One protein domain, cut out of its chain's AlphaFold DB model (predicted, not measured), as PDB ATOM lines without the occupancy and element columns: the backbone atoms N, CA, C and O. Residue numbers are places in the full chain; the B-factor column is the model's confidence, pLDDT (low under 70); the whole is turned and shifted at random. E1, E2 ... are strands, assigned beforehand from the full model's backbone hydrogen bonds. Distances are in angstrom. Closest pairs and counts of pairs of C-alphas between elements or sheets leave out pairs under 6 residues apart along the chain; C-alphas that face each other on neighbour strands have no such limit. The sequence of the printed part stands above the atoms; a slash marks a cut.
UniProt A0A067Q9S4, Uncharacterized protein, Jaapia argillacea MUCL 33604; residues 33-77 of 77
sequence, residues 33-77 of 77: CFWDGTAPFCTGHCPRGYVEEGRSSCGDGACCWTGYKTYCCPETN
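AT A GLANCE: This is residues 33 to 77 of the 77 residues of an uncharacterized protein of Jaapia argillacea MUCL 33604 (UniProt A0A067Q9S4). A long, narrow hairpin of E2 and E3 makes the core, with short E1 along the other side of E3 and a long loop, residues 37 to 49, folding back along the sheet. The printed part has 45 residues, with three named strands in the order E1, E2, E3 and no named helix. The sheet, ordered E1, E3, E2, is antiparallel. The class is all strand, with under half of the residues in named strands. The whole is compact, radius of gyration of the C-alphas 10.1 A, a rod spanning 35 by 15 by 11 A.

HOW THE PARTS SIT: E3, residues 67 to 74, is the inner strand. E2, residues 50 to 56, is antiparallel to it at 144 degrees; N 53 and O 71 are within hydrogen-bond range at 2.9 A. E1, residues 34 to 36, is antiparallel to E3 at 144 degrees, with N 34 and O 72 at 2.8 A. E1 and E2 are apart. Residues 42 to 43 pair, parallel, with residues 67 to 68 of E3.

IN THESE COORDINATES: E3 is 22.6 A long, ending at C-alpha 74 (23.978, 21.230, 162.120). E2 is 16.8 A long. E1 is 6.4 A long, from C-alpha 34 (15.550, 18.612, 164.884).

THE WHOLE: The farthest C-alphas, Trp 65 and Asn 77, are 34.8 A apart. The link E1 to E2 is long. The printed part has no cut; residue 77 is under pLDDT 70.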
ATOM      1  N   CYS A  33      18.129  19.478 160.797       92.44
ATOM      2  CA  CYS A  33      17.670  20.096 162.033       92.44
ATOM      3  C   CYS A  33      16.657  19.207 162.773       92.44
ATOM      4  O   CYS A  33      15.925  18.441 162.155       92.44
ATOM      5  N   PHE A  34      16.559  19.320 164.096       93.12
ATOM      6  CA  PHE A  34      15.550  18.612 164.884       93.12
ATOM      7  C   PHE A  34      15.227  19.343 166.190       93.12
ATOM      8  O   PHE A  34      16.003  20.165 166.671       93.12
ATOM      9  N   TRP A  35      14.068  19.043 166.775       95.56
ATOM     10  CA  TRP A  35      13.712  19.513 168.113       95.56
ATOM     11  C   TRP A  35      14.197  18.516 169.166       95.56
ATOM     12  O   TRP A  35      13.788  17.358 169.155       95.56
ATOM     13  N   ASP A  36      15.030  18.974 170.095       96.19
ATOM     14  CA  ASP A  36      15.473  18.207 171.257       96.19
ATOM     15  C   ASP A  36      14.629  18.527 172.504       96.19
ATOM     16  O   ASP A  36      14.241  19.677 172.735       96.19
ATOM     17  N   GLY A  37      14.363  17.505 173.324       94.88
ATOM     18  CA  GLY A  37      13.602  17.583 174.574       94.88
ATOM     19  C   GLY A  37      12.288  16.793 174.540       94.88
ATOM     20  O   GLY A  37      11.491  16.918 173.614       94.88
ATOM     21  N   THR A  38      12.018  15.992 175.574       96.06
ATOM     22  CA  THR A  38      10.844  15.101 175.632       96.06
ATOM     23  C   THR A  38       9.739  15.668 176.523       96.06
ATOM     24  O   THR A  38       9.948  15.932 177.706       96.06
ATOM     25  N   ALA A  39       8.539  15.831 175.962       95.75
ATOM     26  CA  ALA A  39       7.341  16.190 176.720       95.75
ATOM     27  C   ALA A  39       6.924  15.024 177.647       95.75
ATOM     28  O   ALA A  39       7.124  13.869 177.269       95.75
ATOM     29  N   PRO A  40       6.324  15.270 178.831       89.81
ATOM     30  CA  PRO A  40       5.696  16.521 179.255       89.81
ATOM     31  C   PRO A  40       6.531  17.483 180.117       89.81
ATOM     32  O   PRO A  40       5.980  18.493 180.502       89.81
ATOM     33  N   PHE A  41       7.811  17.302 180.431       78.44
ATOM     34  CA  PHE A  41       8.589  18.351 181.130       78.44
ATOM     35  C   PHE A  41      10.019  18.360 180.568       78.44
ATOM     36  O   PHE A  41      10.763  17.416 180.810       78.44
ATOM     37  N   CYS A  42      10.394  19.375 179.783       85.94
ATOM     38  CA  CYS A  42      11.553  19.311 178.882       85.94
ATOM     39  C   CYS A  42      12.644  20.322 179.244       85.94
ATOM     40  O   CYS A  42      12.380  21.369 179.822       85.94
ATOM     41  N   THR A  43      13.888  20.074 178.849       87.31
ATOM     42  CA  THR A  43      14.988  21.051 178.957       87.31
ATOM     43  C   THR A  43      16.004  20.751 177.857       87.31
ATOM     44  O   THR A  43      17.123  20.331 178.132       87.31
ATOM     45  N   GLY A  44      15.547  20.839 176.605       93.31
ATOM     46  CA  GLY A  44      16.287  20.365 175.436       93.31
ATOM     47  C   GLY A  44      17.656  21.026 175.273       93.31
ATOM     48  O   GLY A  44      17.854  22.189 175.643       93.31
ATOM     49  N   HIS A  45      18.598  20.303 174.676       96.06
ATOM     50  CA  HIS A  45      19.941  20.792 174.397       96.06
ATOM     51  C   HIS A  45      20.493  20.213 173.098       96.06
ATOM     52  O   HIS A  45      20.285  19.046 172.779       96.06
ATOM     53  N   CYS A  46      21.254  21.025 172.370       95.81
ATOM     54  CA  CYS A  46      21.870  20.569 171.136       95.81
ATOM     55  C   CYS A  46      23.122  19.736 171.413       95.81
ATOM     56  O   CYS A  46      23.973  20.146 172.207       95.81
ATOM     57  N   PRO A  47      23.269  18.565 170.772       94.31
ATOM     58  CA  PRO A  47      24.495  17.790 170.870       94.31
ATOM     59  C   PRO A  47      25.653  18.512 170.168       94.31
ATOM     60  O   PRO A  47      25.474  19.475 169.426       94.31
ATOM     61  N   ARG A  48      26.878  18.020 170.375       94.75
ATOM     62  CA  ARG A  48      28.061  18.555 169.683       94.75
ATOM     63  C   ARG A  48      27.907  18.459 168.161       94.75
ATOM     64  O   ARG A  48      27.455  17.435 167.660       94.75
ATOM     65  N   GLY A  49      28.351  19.501 167.458       92.94
ATOM     66  CA  GLY A  49      28.196  19.634 166.004       92.94
ATOM     67  C   GLY A  49      26.840  20.203 165.576       92.94
ATOM     68  O   GLY A  49      26.576  20.294 164.381       92.94
ATOM     69  N   TYR A  50      25.997  20.582 166.541       95.12
ATOM     70  CA  TYR A  50      24.733  21.265 166.318       95.12
ATOM     71  C   TYR A  50      24.683  22.551 167.139       95.12
ATOM     72  O   TYR A  50      25.192  22.614 168.261       95.12
ATOM     73  N   VAL A  51      24.027  23.560 166.583       95.00
ATOM     74  CA  VAL A  51      23.797  24.861 167.202       95.00
ATOM     75  C   VAL A  51      22.314  25.054 167.483       95.00
ATOM     76  O   VAL A  51      21.447  24.511 166.794       95.00
ATOM     77  N   GLU A  52      22.028  25.794 168.549       95.31
ATOM     78  CA  GLU A  52      20.666  26.168 168.901       95.31
ATOM     79  C   GLU A  52      20.208  27.338 168.028       95.31
ATOM     80  O   GLU A  52      20.700  28.454 168.174       95.31
ATOM     81  N   GLU A  53      19.217  27.081 167.179       94.50
ATOM     82  CA  GLU A  53      18.597  28.084 166.301       94.50
ATOM     83  C   GLU A  53      17.257  28.590 166.854       94.50
ATOM     84  O   GLU A  53      16.703  29.591 166.400       94.50
ATOM     85  N   GLY A  54      16.699  27.903 167.853       94.06
ATOM     86  CA  GLY A  54      15.439  28.315 168.450       94.06
ATOM     87  C   GLY A  54      15.031  27.502 169.664       94.06
ATOM     88  O   GLY A  54      15.593  26.456 169.976       94.06
ATOM     89  N   ARG A  55      14.000  27.989 170.354       96.25
ATOM     90  CA  ARG A  55      13.372  27.311 171.491       96.25
ATOM     91  C   ARG A  55      11.862  27.439 171.406       96.25
ATOM     92  O   ARG A  55      11.341  28.471 170.988       96.25
ATOM     93  N   SER A  56      11.157  26.398 171.821       96.06
ATOM     94  CA  SER A  56       9.696  26.380 171.848       96.06
ATOM     95  C   SER A  56       9.200  25.485 172.972       96.06
ATOM     96  O   SER A  56       9.809  24.463 173.277       96.06
ATOM     97  N   SER A  57       8.073  25.840 173.584       95.31
ATOM     98  CA  SER A  57       7.427  24.990 174.587       95.31
ATOM     99  C   SER A  57       6.842  23.714 173.985       95.31
ATOM    100  O   SER A  57       6.660  22.751 174.718       95.31
ATOM    101  N   CYS A  58       6.563  23.682 172.678       94.19
ATOM    102  CA  CYS A  58       5.955  22.520 172.026       94.19
ATOM    103  C   CYS A  58       6.754  21.964 170.847       94.19
ATOM    104  O   CYS A  58       6.578  20.797 170.550       94.19
ATOM    105  N   GLY A  59       7.634  22.747 170.208       90.94
ATOM    106  CA  GLY A  59       8.601  22.306 169.184       90.94
ATOM    107  C   GLY A  59       8.047  21.408 168.067       90.94
ATOM    108  O   GLY A  59       7.635  21.892 167.020       90.94
ATOM    109  N   ASP A  60       8.050  20.101 168.320       90.50
ATOM    110  CA  ASP A  60       7.597  18.996 167.466       90.50
ATOM    111  C   ASP A  60       6.084  18.692 167.560       90.50
ATOM    112  O   ASP A  60       5.594  17.740 166.956       90.50
ATOM    113  N   GLY A  61       5.335  19.489 168.323       92.88
ATOM    114  CA  GLY A  61       3.888  19.366 168.518       92.88
ATOM    115  C   GLY A  61       3.488  18.884 169.915       92.88
ATOM    116  O   GLY A  61       2.364  19.153 170.341       92.88
ATOM    117  N   ALA A  62       4.389  18.247 170.671       94.00
ATOM    118  CA  ALA A  62       4.117  17.833 172.047       94.00
ATOM    119  C   ALA A  62       4.620  18.882 173.054       94.00
ATOM    120  O   ALA A  62       5.799  19.217 173.084       94.00
ATOM    121  N   CYS A  63       3.749  19.388 173.928       96.50
ATOM    122  CA  CYS A  63       4.092  20.510 174.808       96.50
ATOM    123  C   CYS A  63       4.722  20.108 176.150       96.50
ATOM    124  O   CYS A  63       4.262  19.195 176.836       96.50
ATOM    125  N   CYS A  64       5.729  20.874 176.560       96.69
ATOM    126  CA  CYS A  64       6.359  20.827 177.871       96.69
ATOM    127  C   CYS A  64       5.514  21.612 178.887       96.69
ATOM    128  O   CYS A  64       5.181  22.775 178.677       96.69
ATOM    129  N   TRP A  65       5.186  20.984 180.007       96.88
ATOM    130  CA  TRP A  65       4.567  21.592 181.181       96.88
ATOM    131  C   TRP A  65       5.576  22.489 181.929       96.88
ATOM    132  O   TRP A  65       5.180  23.497 182.505       96.88
ATOM    133  N   THR A  66       6.878  22.171 181.892       94.00
ATOM    134  CA  THR A  66       7.999  23.004 182.383       94.00
ATOM    135  C   THR A  66       9.180  22.917 181.418       94.00
ATOM    136  O   THR A  66       9.387  21.887 180.772       94.00
ATOM    137  N   GLY A  67       9.932  24.019 181.327       95.44
ATOM    138  CA  GLY A  67      11.077  24.201 180.432       95.44
ATOM    139  C   GLY A  67      10.701  24.305 178.947       95.44
ATOM    140  O   GLY A  67       9.615  24.784 178.620       95.44
ATOM    141  N   TYR A  68      11.618  23.944 178.046       96.50
ATOM    142  CA  TYR A  68      11.459  24.120 176.596       96.50
ATOM    143  C   TYR A  68      12.151  23.012 175.798       96.50
ATOM    144  O   TYR A  68      13.057  22.332 176.291       96.50
ATOM    145  N   LYS A  69      11.718  22.856 174.549       97.62
ATOM    146  CA  LYS A  69      12.441  22.138 173.504       97.62
ATOM    147  C   LYS A  69      13.367  23.087 172.766       97.62
ATOM    148  O   LYS A  69      13.069  24.280 172.644       97.62
ATOM    149  N   THR A  70      14.445  22.535 172.240       97.62
ATOM    150  CA  THR A  70      15.504  23.287 171.571       97.62
ATOM    151  C   THR A  70      15.582  22.851 170.122       97.62
ATOM    152  O   THR A  70      15.682  21.662 169.846       97.62
ATOM    153  N   TYR A  71      15.486  23.797 169.198       95.62
ATOM    154  CA  TYR A  71      15.655  23.533 167.780       95.62
ATOM    155  C   TYR A  71      17.141  23.547 167.457       95.62
ATOM    156  O   TYR A  71      17.801  24.582 167.575       95.62
ATOM    157  N   CYS A  72      17.652  22.381 167.095       96.00
ATOM    158  CA  CYS A  72      19.059  22.123 166.880       96.00
ATOM    159  C   CYS A  72      19.309  21.894 165.402       96.00
ATOM    160  O   CYS A  72      18.728  20.980 164.824       96.00
ATOM    161  N   CYS A  73      20.192  22.688 164.810       94.69
ATOM    162  CA  CYS A  73      20.607  22.550 163.418       94.69
ATOM    163  C   CYS A  73      22.099  22.226 163.334       94.69
ATOM    164  O   CYS A  73      22.843  22.645 164.221       94.69
ATOM    165  N   PRO A  74      22.554  21.468 162.320       93.12
ATOM    166  CA  PRO A  74      23.978  21.230 162.120       93.12
ATOM    167  C   PRO A  74      24.742  22.553 162.046       93.12
ATOM    168  O   PRO A  74      24.291  23.496 161.399       93.12
ATOM    169  N   GLU A  75      25.903  22.618 162.691       89.06
ATOM    170  CA  GLU A  75      26.800  23.765 162.570       89.06
ATOM    171  C   GLU A  75      27.353  23.802 161.135       89.06
ATOM    172  O   GLU A  75      28.257  23.046 160.773       89.06
ATOM    173  N   THR A  76      26.768  24.635 160.274       77.00
ATOM    174  CA  THR A  76      27.315  24.897 158.940       77.00
ATOM    175  C   THR A  76      28.560  25.761 159.103       77.00
ATOM    176  O   THR A  76      28.442  26.952 159.388       77.00
ATOM    177  N   ASN A  77      29.733  25.131 158.993       56.09
ATOM    178  CA  ASN A  77      31.044  25.787 159.027       56.09
ATOM    179  C   ASN A  77      31.207  26.810 157.896       56.09
ATOM    180  O   ASN A  77      30.907  26.438 156.737       56.09
TER     181      ASN A  77